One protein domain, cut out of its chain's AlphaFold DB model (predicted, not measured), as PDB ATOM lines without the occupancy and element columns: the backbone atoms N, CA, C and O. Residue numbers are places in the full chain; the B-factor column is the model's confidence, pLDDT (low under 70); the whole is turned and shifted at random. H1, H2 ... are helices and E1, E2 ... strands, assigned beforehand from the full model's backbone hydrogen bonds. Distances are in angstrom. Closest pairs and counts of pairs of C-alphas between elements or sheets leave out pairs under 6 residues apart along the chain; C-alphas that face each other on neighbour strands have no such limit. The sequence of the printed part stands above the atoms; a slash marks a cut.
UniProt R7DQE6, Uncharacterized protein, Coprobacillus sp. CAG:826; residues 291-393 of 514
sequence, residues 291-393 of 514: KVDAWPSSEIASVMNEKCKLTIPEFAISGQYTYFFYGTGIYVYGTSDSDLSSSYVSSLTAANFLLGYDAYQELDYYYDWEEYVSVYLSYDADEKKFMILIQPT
ATOM      1  N   LYS A 291     141.473 148.410 148.464       95.81
ATOM      2  CA  LYS A 291     140.213 148.891 149.046       95.81
ATOM      3  C   LYS A 291     139.100 147.878 148.839       95.81
ATOM      4  O   LYS A 291     138.876 147.437 147.711       95.81
ATOM      5  N   VAL A 292     138.384 147.552 149.908       96.00
ATOM      6  CA  VAL A 292     137.302 146.561 149.909       96.00
ATOM      7  C   VAL A 292     136.090 147.054 150.703       96.00
ATOM      8  O   VAL A 292     136.216 147.756 151.704       96.00
ATOM      9  N   ASP A 293     134.893 146.679 150.251       94.25
ATOM     10  CA  ASP A 293     133.620 147.058 150.889       94.25
ATOM     11  C   ASP A 293     133.266 146.193 152.115       94.25
ATOM     12  O   ASP A 293     132.276 146.457 152.793       94.25
ATOM     13  N   ALA A 294     134.034 145.135 152.376       94.38
ATOM     14  CA  ALA A 294     133.799 144.178 153.449       94.38
ATOM     15  C   ALA A 294     135.116 143.805 154.136       94.38
ATOM     16  O   ALA A 294     136.185 143.953 153.544       94.38
ATOM     17  N   TRP A 295     135.021 143.295 155.365       95.69
ATOM     18  CA  TRP A 295     136.164 142.823 156.142       95.69
ATOM     19  C   TRP A 295     137.034 141.828 155.340       95.69
ATOM     20  O   TRP A 295     136.488 140.842 154.832       95.69
ATOM     21  N   PRO A 296     138.363 142.044 155.211       95.00
ATOM     22  CA  PRO A 296     139.244 141.227 154.366       95.00
ATOM     23  C   PRO A 296     139.623 139.894 155.038       95.00
ATOM     24  O   PRO A 296     140.791 139.598 155.288       95.00
ATOM     25  N   SER A 297     138.627 139.071 155.385       92.00
ATOM     26  CA  SER A 297     138.835 137.836 156.157       92.00
ATOM     27  C   SER A 297     139.724 136.814 155.449       92.00
ATOM     28  O   SER A 297     140.470 136.102 156.115       92.00
ATOM     29  N   SER A 298     139.652 136.718 154.117       89.38
ATOM     30  CA  SER A 298     140.484 135.798 153.329       89.38
ATOM     31  C   SER A 298     141.961 136.168 153.378       89.38
ATOM     32  O   SER A 298     142.816 135.294 153.474       89.38
ATOM     33  N   GLU A 299     142.255 137.459 153.322       92.31
ATOM     34  CA  GLU A 299     143.605 138.002 153.317       92.31
ATOM     35  C   GLU A 299     144.205 137.951 154.718       92.31
ATOM     36  O   GLU A 299     145.344 137.518 154.871       92.31
ATOM     37  N   ILE A 300     143.411 138.254 155.748       91.94
ATOM     38  CA  ILE A 300     143.799 138.019 157.142       91.94
ATOM     39  C   ILE A 300     144.147 136.539 157.350       91.94
ATOM     40  O   ILE A 300     145.233 136.225 157.828       91.94
ATOM     41  N   ALA A 301     143.288 135.616 156.907       87.81
ATOM     42  CA  ALA A 301     143.549 134.179 157.010       87.81
ATOM     43  C   ALA A 301     144.789 133.713 156.236       87.81
ATOM     44  O   ALA A 301     145.357 132.687 156.590       87.81
ATOM     45  N   SER A 302     145.220 134.448 155.206       86.81
ATOM     46  CA  SER A 302     146.452 134.128 154.473       86.81
ATOM     47  C   SER A 302     147.731 134.514 155.223       86.81
ATOM     48  O   SER A 302     148.782 133.945 154.938       86.81
ATOM     49  N   VAL A 303     147.640 135.459 156.164       85.94
ATOM     50  CA  VAL A 303     148.746 135.876 157.040       85.94
ATOM     51  C   VAL A 303     148.817 135.028 158.300       85.94
ATOM     52  O   VAL A 303     149.901 134.742 158.800       85.94
ATOM     53  N   MET A 304     147.665 134.626 158.827       81.50
ATOM     54  CA  MET A 304     147.613 133.781 160.013       81.50
ATOM     55  C   MET A 304     148.268 132.420 159.732       81.50
ATOM     56  O   MET A 304     148.114 131.844 158.655       81.50
ATOM     57  N   ASN A 305     149.004 131.891 160.715       69.06
ATOM     58  CA  ASN A 305     149.592 130.552 160.646       69.06
ATOM     59  C   ASN A 305     148.490 129.523 160.315       69.06
ATOM     60  O   ASN A 305     147.390 129.632 160.845       69.06
ATOM     61  N   GLU A 306     148.764 128.485 159.510       67.81
ATOM     62  CA  GLU A 306     147.788 127.409 159.219       67.81
ATOM     63  C   GLU A 306     147.229 126.736 160.494       67.81
ATOM     64  O   GLU A 306     146.214 126.034 160.454       67.81
ATOM     65  N   LYS A 307     147.909 126.924 161.630       63.66
ATOM     66  CA  LYS A 307     147.498 126.458 162.957       63.66
ATOM     67  C   LYS A 307     146.490 127.369 163.669       63.66
ATOM     68  O   LYS A 307     145.858 126.886 164.606       63.66
ATOM     69  N   CYS A 308     146.331 128.615 163.227       71.94
ATOM     70  CA  CYS A 308     145.399 129.586 163.787       71.94
ATOM     71  C   CYS A 308     143.951 129.235 163.408       71.94
ATOM     72  O   CYS A 308     143.606 129.094 162.232       71.94
ATOM     73  N   LYS A 309     143.104 129.024 164.413       72.38
ATOM     74  CA  LYS A 309     141.679 128.688 164.318       72.38
ATOM     75  C   LYS A 309     140.801 129.824 164.833       72.38
ATOM     76  O   LYS A 309     139.585 129.777 164.610       72.38
ATOM     77  N   LEU A 310     141.368 130.813 165.517       73.56
ATOM     78  CA  LEU A 310     140.670 132.014 165.922       73.56
ATOM     79  C   LEU A 310     140.340 132.889 164.719       73.56
ATOM     80  O   LEU A 310     140.991 132.896 163.676       73.56
ATOM     81  N   THR A 311     139.258 133.639 164.873       82.94
ATOM     82  CA  THR A 311     138.831 134.629 163.890       82.94
ATOM     83  C   THR A 311     139.161 136.007 164.433       82.94
ATOM     84  O   THR A 311     138.685 136.358 165.512       82.94
ATOM     85  N   ILE A 312     139.919 136.800 163.673       90.56
ATOM     86  CA  ILE A 312     140.127 138.210 164.009       90.56
ATOM     87  C   ILE A 312     138.785 138.945 163.871       90.56
ATOM     88  O   ILE A 312     138.203 138.926 162.776       90.56
ATOM     89  N   PRO A 313     138.262 139.554 164.954       92.62
ATOM     90  CA  PRO A 313     136.974 140.229 164.914       92.62
ATOM     91  C   PRO A 313     137.009 141.421 163.950       92.62
ATOM     92  O   PRO A 313     138.019 142.094 163.798       92.62
ATOM     93  N   GLU A 314     135.883 141.700 163.303       94.38
ATOM     94  CA  GLU A 314     135.704 142.910 162.496       94.38
ATOM     95  C   GLU A 314     135.452 144.123 163.409       94.38
ATOM     96  O   GLU A 314     134.726 144.021 164.402       94.38
ATOM     97  N   PHE A 315     135.995 145.291 163.056       92.75
ATOM     98  CA  PHE A 315     135.634 146.576 163.671       92.75
ATOM     99  C   PHE A 315     134.859 147.452 162.693       92.75
ATOM    100  O   PHE A 315     135.169 147.494 161.508       92.75
ATOM    101  N   ALA A 316     133.864 148.189 163.184       90.00
ATOM    102  CA  ALA A 316     133.030 149.030 162.336       90.00
ATOM    103  C   ALA A 316     133.750 150.324 161.932       90.00
ATOM    104  O   ALA A 316     134.188 151.086 162.789       90.00
ATOM    105  N   ILE A 317     133.789 150.609 160.632       91.50
ATOM    106  CA  ILE A 317     134.314 151.858 160.070       91.50
ATOM    107  C   ILE A 317     133.256 152.588 159.245       91.50
ATOM    108  O   ILE A 317     132.214 152.041 158.881       91.50
ATOM    109  N   SER A 318     133.557 153.833 158.901       87.31
ATOM    110  CA  SER A 318     132.868 154.564 157.846       87.31
ATOM    111  C   SER A 318     133.562 154.338 156.496       87.31
ATOM    112  O   SER A 318     134.774 154.493 156.368       87.31
ATOM    113  N   GLY A 319     132.790 153.987 155.464       89.62
ATOM    114  CA  GLY A 319     133.312 153.798 154.107       89.62
ATOM    115  C   GLY A 319     133.841 152.388 153.837       89.62
ATOM    116  O   GLY A 319     133.142 151.415 154.101       89.62
ATOM    117  N   GLN A 320     135.028 152.302 153.232       94.81
ATOM    118  CA  GLN A 320     135.674 151.054 152.807       94.81
ATOM    119  C   GLN A 320     136.850 150.715 153.718       94.81
ATOM    120  O   GLN A 320     137.548 151.624 154.177       94.81
ATOM    121  N   TYR A 321     137.117 149.423 153.904       96.44
ATOM    122  CA  TYR A 321     138.376 148.986 154.496       96.44
ATOM    123  C   TYR A 321     139.483 149.151 153.467       96.44
ATOM    124  O   TYR A 321     139.280 148.944 152.267       96.44
ATOM    125  N   THR A 322     140.664 149.503 153.947       96.38
ATOM    126  CA  THR A 322     141.902 149.422 153.185       96.38
ATOM    127  C   THR A 322     142.821 148.445 153.891       96.38
ATOM    128  O   THR A 322     142.937 148.487 155.115       96.38
ATOM    129  N   TYR A 323     143.449 147.551 153.137       94.69
ATOM    130  CA  TYR A 323     144.469 146.663 153.675       94.69
ATOM    131  C   TYR A 323     145.711 146.647 152.795       94.69
ATOM    132  O   TYR A 323     145.646 146.931 151.596       94.69
ATOM    133  N   PHE A 324     146.837 146.295 153.399       90.88
ATOM    134  CA  PHE A 324     148.082 146.014 152.700       90.88
ATOM    135  C   PHE A 324     148.936 145.049 153.518       90.88
ATOM    136  O   PHE A 324     148.846 145.008 154.743       90.88
ATOM    137  N   PHE A 325     149.770 144.274 152.833       84.25
ATOM    138  CA  PHE A 325     150.751 143.409 153.482       84.25
ATOM    139  C   PHE A 325     152.017 144.209 153.802       84.25
ATOM    140  O   PHE A 325     152.452 145.018 152.978       84.25
ATOM    141  N   TYR A 326     152.593 143.979 154.979       78.88
ATOM    142  CA  TYR A 326     153.834 144.608 155.433       78.88
ATOM    143  C   TYR A 326     154.666 143.587 156.204       78.88
ATOM    144  O   TYR A 326     154.205 143.048 157.211       78.88
ATOM    145  N   GLY A 327     155.871 143.296 155.715       77.31
ATOM    146  CA  GLY A 327     156.683 142.201 156.242       77.31
ATOM    147  C   GLY A 327     155.926 140.872 156.171       77.31
ATOM    148  O   GLY A 327     155.434 140.481 155.110       77.31
ATOM    149  N   THR A 328     155.811 140.188 157.309       80.69
ATOM    150  CA  THR A 328     155.019 138.957 157.464       80.69
ATOM    151  C   THR A 328     153.563 139.217 157.854       80.69
ATOM    152  O   THR A 328     152.810 138.258 157.990       80.69
ATOM    153  N   GLY A 329     153.160 140.477 158.041       88.69
ATOM    154  CA  GLY A 329     151.851 140.876 158.551       88.69
ATOM    155  C   GLY A 329     150.913 141.503 157.514       88.69
ATOM    156  O   GLY A 329     151.247 141.700 156.343       88.69
ATOM    157  N   ILE A 330     149.716 141.860 157.978       91.69
ATOM    158  CA  ILE A 330     148.704 142.626 157.246       91.69
ATOM    159  C   ILE A 330     148.197 143.783 158.104       91.69
ATOM    160  O   ILE A 330     147.732 143.594 159.229       91.69
ATOM    161  N   TYR A 331     148.242 144.984 157.537       93.50
ATOM    162  CA  TYR A 331     147.530 146.133 158.069       93.50
ATOM    163  C   TYR A 331     146.113 146.151 157.522       93.50
ATOM    164  O   TYR A 331     145.911 145.994 156.318       93.50
ATOM    165  N   VAL A 332     145.138 146.400 158.391       95.81
ATOM    166  CA  VAL A 332     143.747 146.657 158.007       95.81
ATOM    167  C   VAL A 332     143.293 147.931 158.695       95.81
ATOM    168  O   VAL A 332     143.412 148.067 159.910       95.81
ATOM    169  N   TYR A 333     142.761 148.875 157.928       95.06
ATOM    170  CA  TYR A 333     142.322 150.148 158.470       95.06
ATOM    171  C   TYR A 333     141.101 150.718 157.762       95.06
ATOM    172  O   TYR A 333     140.736 150.318 156.654       95.06
ATOM    173  N   GLY A 334     140.475 151.697 158.404       94.69
ATOM    174  CA  GLY A 334     139.434 152.504 157.790       94.69
ATOM    175  C   GLY A 334     139.136 153.770 158.575       94.69
ATOM    176  O   GLY A 334     139.675 154.002 159.659       94.69
ATOM    177  N   THR A 335     138.279 154.614 158.006       94.69
ATOM    178  CA  THR A 335     137.945 155.907 158.604       94.69
ATOM    179  C   THR A 335     136.996 155.727 159.788       94.69
ATOM    180  O   THR A 335     135.913 155.158 159.635       94.69
ATOM    181  N   SER A 336     137.353 156.268 160.948       92.44
ATOM    182  CA  SER A 336     136.532 156.287 162.160       92.44
ATOM    183  C   SER A 336     136.542 157.678 162.792       92.44
ATOM    184  O   SER A 336     137.597 158.255 163.016       92.44
ATOM    185  N   ASP A 337     135.362 158.211 163.120       88.06
ATOM    186  CA  ASP A 337     135.219 159.522 163.777       88.06
ATOM    187  C   ASP A 337     135.602 159.510 165.271       88.06
ATOM    188  O   ASP A 337     135.620 160.564 165.914       88.06
ATOM    189  N   SER A 338     135.871 158.334 165.837       89.88
ATOM    190  CA  SER A 338     136.275 158.146 167.231       89.88
ATOM    191  C   SER A 338     137.279 157.011 167.367       89.88
ATOM    192  O   SER A 338     137.239 156.053 166.593       89.88
ATOM    193  N   ASP A 339     138.105 157.072 168.408       91.19
ATOM    194  CA  ASP A 339     138.971 155.963 168.793       91.19
ATOM    195  C   ASP A 339     138.130 154.726 169.161       91.19
ATOM    196  O   ASP A 339     137.281 154.771 170.058       91.19
ATOM    197  N   LEU A 340     138.339 153.630 168.428       91.38
ATOM    198  CA  LEU A 340     137.618 152.370 168.614       91.38
ATOM    199  C   LEU A 340     138.343 151.405 169.551       91.38
ATOM    200  O   LEU A 340     137.763 150.362 169.874       91.38
ATOM    201  N   SER A 341     139.552 151.744 170.012       88.44
ATOM    202  CA  SER A 341     140.456 150.843 170.729       88.44
ATOM    203  C   SER A 341     139.736 150.092 171.843       88.44
ATOM    204  O   SER A 341     139.590 148.879 171.758       88.44
ATOM    205  N   SER A 342     139.131 150.781 172.816       85.88
ATOM    206  CA  SER A 342     138.465 150.117 173.953       85.88
ATOM    207  C   SER A 342     137.354 149.132 173.547       85.88
ATOM    208  O   SER A 342     137.170 148.088 174.179       85.88
ATOM    209  N   SER A 343     136.600 149.443 172.487       88.56
ATOM    210  CA  SER A 343     135.535 148.561 171.989       88.56
ATOM    211  C   SER A 343     136.086 147.353 171.228       88.56
ATOM    212  O   SER A 343     135.556 146.245 171.350       88.56
ATOM    213  N   TYR A 344     137.177 147.551 170.490       92.31
ATOM    214  CA  TYR A 344     137.831 146.492 169.736       92.31
ATOM    215  C   TYR A 344     138.579 145.523 170.655       92.31
ATOM    216  O   TYR A 344     138.432 144.311 170.514       92.31
ATOM    217  N   VAL A 345     139.236 146.045 171.693       87.56
ATOM    218  CA  VAL A 345     139.815 145.271 172.801       87.56
ATOM    219  C   VAL A 345     138.800 144.302 173.401       87.56
ATOM    220  O   VAL A 345     139.079 143.115 173.543       87.56
ATOM    221  N   SER A 346     137.581 144.772 173.676       84.50
ATOM    222  CA  SER A 346     136.523 143.913 174.227       84.50
ATOM    223  C   SER A 346     136.157 142.754 173.287       84.50
ATOM    224  O   SER A 346     135.797 141.671 173.744       84.50
ATOM    225  N   SER A 347     136.257 142.973 171.975       90.12
ATOM    226  CA  SER A 347     135.971 141.964 170.954       90.12
ATOM    227  C   SER A 347     137.119 140.959 170.814       90.12
ATOM    228  O   SER A 347     136.860 139.765 170.692       90.12
ATOM    229  N   LEU A 348     138.370 141.417 170.910       87.81
ATOM    230  CA  LEU A 348     139.559 140.562 170.952       87.81
ATOM    231  C   LEU A 348     139.542 139.648 172.185       87.81
ATOM    232  O   LEU A 348     139.678 138.435 172.047       87.81
ATOM    233  N   THR A 349     139.255 140.188 173.372       81.88
ATOM    234  CA  THR A 349     139.125 139.382 174.598       81.88
ATOM    235  C   THR A 349     137.986 138.364 174.503       81.88
ATOM    236  O   THR A 349     138.143 137.222 174.924       81.88
ATOM    237  N   ALA A 350     136.845 138.731 173.908       82.88
ATOM    238  CA  ALA A 350     135.749 137.788 173.671       82.88
ATOM    239  C   ALA A 350     136.112 136.679 172.661       82.88
ATOM    240  O   ALA A 350     135.503 135.609 172.683       82.88
ATOM    241  N   ALA A 351     137.097 136.932 171.797       82.81
ATOM    242  CA  ALA A 351     137.685 135.963 170.882       82.81
ATOM    243  C   ALA A 351     138.873 135.194 171.494       82.81
ATOM    244  O   ALA A 351     139.539 134.475 170.766       82.81
ATOM    245  N   ASN A 352     139.102 135.289 172.812       76.38
ATOM    246  CA  ASN A 352     140.196 134.656 173.566       76.38
ATOM    247  C   ASN A 352     141.607 135.208 173.300       76.38
ATOM    248  O   ASN A 352     142.580 134.596 173.735       76.38
ATOM    249  N   PHE A 353     141.741 136.377 172.668       79.75
ATOM    250  CA  PHE A 353     143.033 137.060 172.634       79.75
ATOM    251  C   PHE A 353     143.380 137.596 174.023       79.75
ATOM    252  O   PHE A 353     142.553 138.217 174.703       79.75
ATOM    253  N   LEU A 354     144.630 137.393 174.419       74.94
ATOM    254  CA  LEU A 354     145.195 137.896 175.662       74.94
ATOM    255  C   LEU A 354     145.967 139.188 175.394       74.94
ATOM    256  O   LEU A 354     146.532 139.373 174.324       74.94
ATOM    257  N   LEU A 355     146.006 140.082 176.378       73.75
ATOM    258  CA  LEU A 355     146.870 141.261 176.309       73.75
ATOM    259  C   LEU A 355     148.333 140.832 176.485       73.75
ATOM    260  O   LEU A 355     148.654 140.140 177.456       73.75
ATOM    261  N   GLY A 356     149.190 141.273 175.579       67.94
ATOM    262  CA  GLY A 356     150.639 141.315 175.713       67.94
ATOM    263  C   GLY A 356     151.132 142.761 175.731       67.94
ATOM    264  O   GLY A 356     150.385 143.683 175.402       67.94
ATOM    265  N   TYR A 357     152.390 142.938 176.119       64.19
ATOM    266  CA  TYR A 357     153.063 144.231 176.151       64.19
ATOM    267  C   TYR A 357     154.410 144.104 175.445       64.19
ATOM    268  O   TYR A 357     155.208 143.227 175.783       64.19
ATOM    269  N   ASP A 358     154.628 144.920 174.418       62.00
ATOM    270  CA  ASP A 358     155.899 145.010 173.708       62.00
ATOM    271  C   ASP A 358     156.734 146.101 174.376       62.00
ATOM    272  O   ASP A 358     156.503 147.292 174.168       62.00
ATOM    273  N   ALA A 359     157.700 145.684 175.195       52.62
ATOM    274  CA  ALA A 359     158.561 146.596 175.940       52.62
ATOM    275  C   ALA A 359     159.475 147.440 175.038       52.62
ATOM    276  O   ALA A 359     159.881 148.523 175.448       52.62
ATOM    277  N   TYR A 360     159.792 146.979 173.822       51.53
ATOM    278  CA  TYR A 360     160.628 147.739 172.889       51.53
ATOM    279  C   TYR A 360     159.853 148.871 172.228       51.53
ATOM    280  O   TYR A 360     160.405 149.944 171.997       51.53
ATOM    281  N   GLN A 361     158.584 148.621 171.908       51.38
ATOM    282  CA  GLN A 361     157.726 149.619 171.275       51.38
ATOM    283  C   GLN A 361     156.909 150.430 172.287       51.38
ATOM    284  O   GLN A 361     156.277 151.404 171.895       51.38
ATOM    285  N   GLU A 362     156.923 150.038 173.565       59.81
ATOM    286  CA  GLU A 362     156.040 150.555 174.619       59.81
ATOM    287  C   GLU A 362     154.554 150.474 174.215       59.81
ATOM    288  O   GLU A 362     153.759 151.384 174.461       59.81
ATOM    289  N   LEU A 363     154.172 149.375 173.548       65.12
ATOM    290  CA  LEU A 363     152.838 149.189 172.975       65.12
ATOM    291  C   LEU A 363     152.149 147.928 173.494       65.12
ATOM    292  O   LEU A 363     152.694 146.824 173.472       65.12
ATOM    293  N   ASP A 364     150.882 148.096 173.864       69.44
ATOM    294  CA  ASP A 364     149.963 146.988 174.092       69.44
ATOM    295  C   ASP A 364     149.641 146.281 172.768       69.44
ATOM    296  O   ASP A 364     149.283 146.910 171.766       69.44
ATOM    297  N   TYR A 365     149.678 144.952 172.786       79.81
ATOM    298  CA  TYR A 365     149.204 144.120 171.684       79.81
ATOM    299  C   TYR A 365     148.294 143.011 172.196       79.81
ATOM    300  O   TYR A 365     148.285 142.661 173.372       79.81
ATOM    301  N   TYR A 366     147.489 142.449 171.307       84.00
ATOM    302  CA  TYR A 366     146.570 141.367 171.627       84.00
ATOM    303  C   TYR A 366     147.012 140.126 170.899       84.00
ATOM    304  O   TYR A 366     147.225 140.149 169.695       84.00
ATOM    305  N   TYR A 367     147.163 139.040 171.625       78.12
ATOM    306  CA  TYR A 367     147.866 137.876 171.143       78.12
ATOM    307  C   TYR A 367     147.091 136.607 171.443       78.12
ATOM    308  O   TYR A 367     146.565 136.443 172.546       78.12
ATOM    309  N   ASP A 368     147.047 135.709 170.465       76.06
ATOM    310  CA  ASP A 368     146.798 134.301 170.728       76.06
ATOM    311  C   ASP A 368     148.101 133.522 170.591       76.06
ATOM    312  O   ASP A 368     148.744 133.467 169.544       76.06
ATOM    313  N   TRP A 369     148.454 132.907 171.701       67.38
ATOM    314  CA  TRP A 369     149.692 132.217 171.959       67.38
ATOM    315  C   TRP A 369     149.681 130.739 171.598       67.38
ATOM    316  O   TRP A 369     150.754 130.195 171.343       67.38
ATOM    317  N   GLU A 370     148.512 130.090 171.532       68.62
ATOM    318  CA  GLU A 370     148.415 128.742 170.951       68.62
ATOM    319  C   GLU A 370     148.593 128.807 169.434       68.62
ATOM    320  O   GLU A 370     149.005 127.838 168.788       68.62
ATOM    321  N   GLU A 371     148.253 129.962 168.870       73.19
ATOM    322  CA  GLU A 371     148.073 130.152 167.442       73.19
ATOM    323  C   GLU A 371     149.124 131.057 166.802       73.19
ATOM    324  O   GLU A 371     149.185 131.126 165.572       73.19
ATOM    325  N   TYR A 372     150.005 131.655 167.612       80.75
ATOM    326  CA  TYR A 372     151.163 132.428 167.166       80.75
ATOM    327  C   TYR A 372     150.783 133.667 166.342       80.75
ATOM    328  O   TYR A 372     151.435 133.971 165.345       80.75
ATOM    329  N   VAL A 373     149.717 134.381 166.739       86.75
ATOM    330  CA  VAL A 373     149.215 135.586 166.044       86.75
ATOM    331  C   VAL A 373     149.025 136.766 166.993       86.75
ATOM    332  O   VAL A 373     148.255 136.670 167.950       86.75
ATOM    333  N   SER A 374     149.664 137.901 166.694       88.06
ATOM    334  CA  SER A 374     149.509 139.178 167.404       88.06
ATOM    335  C   SER A 374     148.720 140.212 166.596       88.06
ATOM    336  O   SER A 374     148.700 140.205 165.365       88.06
ATOM    337  N   VAL A 375     148.041 141.099 167.323       90.31
ATOM    338  CA  VAL A 375     147.185 142.176 166.830       90.31
ATOM    339  C   VAL A 375     147.552 143.464 167.560       90.31
ATOM    340  O   VAL A 375     147.281 143.604 168.753       90.31
ATOM    341  N   TYR A 376     148.128 144.419 166.843       90.19
ATOM    342  CA  TYR A 376     148.423 145.762 167.348       90.19
ATOM    343  C   TYR A 376     147.322 146.713 166.903       90.19
ATOM    344  O   TYR A 376     146.764 146.554 165.817       90.19
ATOM    345  N   LEU A 377     146.997 147.690 167.745       90.06
ATOM    346  CA  LEU A 377     145.947 148.670 167.493       90.06
ATOM    347  C   LEU A 377     146.580 150.057 167.425       90.06
ATOM    348  O   LEU A 377     147.454 150.381 168.224       90.06
ATOM    349  N   SER A 378     146.104 150.891 166.510       89.00
ATOM    350  CA  SER A 378     146.477 152.302 166.456       89.00
ATOM    351  C   SER A 378     145.290 153.153 166.020       89.00
ATOM    352  O   SER A 378     144.454 152.729 165.215       89.00
ATOM    353  N   TYR A 379     145.210 154.366 166.560       88.69
ATOM    354  CA  TYR A 379     144.243 155.371 166.147       88.69
ATOM    355  C   TYR A 379     144.953 156.693 165.863       88.69
ATOM    356  O   TYR A 379     145.521 157.310 166.763       88.69
ATOM    357  N   ASP A 380     144.862 157.144 164.617       89.50
ATOM    358  CA  ASP A 380     145.299 158.471 164.205       89.50
ATOM    359  C   ASP A 380     144.101 159.428 164.252       89.50
ATOM    360  O   ASP A 380     143.155 159.328 163.458       89.50
ATOM    361  N   ALA A 381     144.127 160.352 165.214       87.62
ATOM    362  CA  ALA A 381     143.060 161.322 165.421       87.62
ATOM    363  C   ALA A 381     143.009 162.411 164.338       87.62
ATOM    364  O   ALA A 381     141.917 162.912 164.044       87.62
ATOM    365  N   ASP A 382     144.151 162.765 163.746       89.31
ATOM    366  CA  ASP A 382     144.250 163.805 162.721       89.31
ATOM    367  C   ASP A 382     143.736 163.277 161.379       89.31
ATOM    368  O   ASP A 382     142.983 163.959 160.673       89.31
ATOM    369  N   GLU A 383     144.054 162.022 161.065       88.38
ATOM    370  CA  GLU A 383     143.569 161.346 159.862       88.38
ATOM    371  C   GLU A 383     142.209 160.661 160.044       88.38
ATOM    372  O   GLU A 383     141.610 160.213 159.059       88.38
ATOM    373  N   LYS A 384     141.694 160.598 161.281       92.12
ATOM    374  CA  LYS A 384     140.482 159.850 161.653       92.12
ATOM    375  C   LYS A 384     140.553 158.396 161.194       92.12
ATOM    376  O   LYS A 384     139.614 157.880 160.578       92.12
ATOM    377  N   LYS A 385     141.681 157.734 161.434       92.81
ATOM    378  CA  LYS A 385     141.922 156.355 160.996       92.81
ATOM    379  C   LYS A 385     142.091 155.447 162.195       92.81
ATOM    380  O   LYS A 385     142.936 155.692 163.043       92.81
ATOM    381  N   PHE A 386     141.305 154.375 162.232       93.25
ATOM    382  CA  PHE A 386     141.565 153.252 163.126       93.25
ATOM    383  C   PHE A 386     142.232 152.140 162.324       93.25
ATOM    384  O   PHE A 386     141.740 151.762 161.254       93.25
ATOM    385  N   MET A 387     143.364 151.661 162.826       93.75
ATOM    386  CA  MET A 387     144.245 150.711 162.168       93.75
ATOM    387  C   MET A 387     144.512 149.528 163.086       93.75
ATOM    388  O   MET A 387     144.674 149.692 164.296       93.75
ATOM    389  N   ILE A 388     144.626 148.347 162.489       94.12
ATOM    390  CA  ILE A 388     145.200 147.183 163.151       94.12
ATOM    391  C   ILE A 388     146.324 146.604 162.300       94.12
ATOM    392  O   ILE A 388     146.231 146.613 161.071       94.12
ATOM    393  N   LEU A 389     147.350 146.074 162.956       92.06
ATOM    394  CA  LEU A 389     148.356 145.205 162.351       92.06
ATOM    395  C   LEU A 389     148.143 143.799 162.888       92.06
ATOM    396  O   LEU A 389     148.155 143.610 164.099       92.06
ATOM    397  N   ILE A 390     147.974 142.830 161.996       91.19
ATOM    398  CA  ILE A 390     147.911 141.409 162.331       91.19
ATOM    399  C   ILE A 390     149.186 140.762 161.806       91.19
ATOM    400  O   ILE A 390     149.469 140.875 160.611       91.19
ATOM    401  N   GLN A 391     149.941 140.075 162.658       88.56
ATOM    402  CA  GLN A 391     151.169 139.402 162.238       88.56
ATOM    403  C   GLN A 391     151.388 138.072 162.967       88.56
ATOM    404  O   GLN A 391     150.959 137.918 164.115       88.56
ATOM    405  N   PRO A 392     152.054 137.098 162.325       85.69
ATOM    406  CA  PRO A 392     152.608 135.957 163.030       85.69
ATOM    407  C   PRO A 392     153.634 136.427 164.062       85.69
ATOM    408  O   PRO A 392     154.363 137.389 163.819       85.69
ATOM    409  N   THR A 393     153.740 135.730 165.183       79.00
ATOM    410  CA  THR A 393     154.810 135.963 166.162       79.00
ATOM    411  C   THR A 393     155.278 134.649 166.755       79.00
ATOM    412  O   THR A 393     154.532 133.678 166.815       79.00
TER     413      THR A 393
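What this domain is: This is residues 291 to 393 of the 514 residues of an uncharacterized protein of Coprobacillus sp. CAG:826 (UniProt R7DQE6). One strongly twisted sheet of six strands makes a wall, with both helices over one face and the other face bare of named elements: H1 covers the sheet near E2, H2 covers it near E4 and E5, and the long link of residues 304 to 317 runs over that face between the two helices. These are two layers, helices on one face of a sheet. The printed part has 103 residues, with two named helices and six named strands in the order H1, E1, E2, H2, E3, E4, E5, E6; the class is mixed, helices and strands. The sheet's order is E1, E2, E6, E5, E4, E3, all antiparallel. The whole is compact, with a radius of gyration of the C-alphas of 12.9 A, and rounded, spanning 34 by 29 by 27 A.

Where its parts are: Find C-alpha 297 at (138.835, 137.836, 156.157); there H1 begins and runs to residue 303. After it, look for E1 at residues 318 to 326, 23.3 A long, and E2 at residues 329 to 335, 20.5 A. H2 begins at C-alpha 341 at (140.456, 150.843, 170.729) and runs 14.2 A to residue 350. Then come E3, residues 354 to 358, E4, residues 363 to 368, and E5, residues 373 to 380, 23.3 A. E6, residues 385 to 392, runs 23.1 A and ends at C-alpha 392 at (152.608, 135.957, 163.030).

How they stand to each other: Start at the edge strand E1, which forms a hairpin with E2; N 322 and O 333 are 2.8 A apart, within hydrogen-bond range. Residues 291 to 292 pair antiparallel with residues 321 to 322 of E1. E2 is the neighbour of E6, with N 332 and O 388 at 2.9 A. E3, E4, E5 and E6 form a meander, each strand the antiparallel neighbour of the one before: look for N 387 and O 378 at 2.8 A, N 375 and O 366 at 2.7 A, and N 356 and O 365 at 2.8 A. H1 is on the sheet over E2, along the strands, at a height of 8.7 A; its closest C-alphas to E2 are those of Val 303 and Gly 329, 6.1 A apart. H2 is on the same face at a height of 8.5 A, over E4 and, only just, over E5, with 3 of its C-alphas. H1 and H2 are apart. In both helices every O i to N i+4 pair is within hydrogen-bond range.

The domain as a whole: The two C-alphas farthest apart, those of Lys 307 and Asp 382, are 37.5 A from each other. The printed part has no cut. The link from H1 to E1, 14 residues, is long; the others are tight. The mean pLDDT of the printed part is 84.5; look for values under 70 at residues 305 to 307, 356 to 364 and 369 to 370.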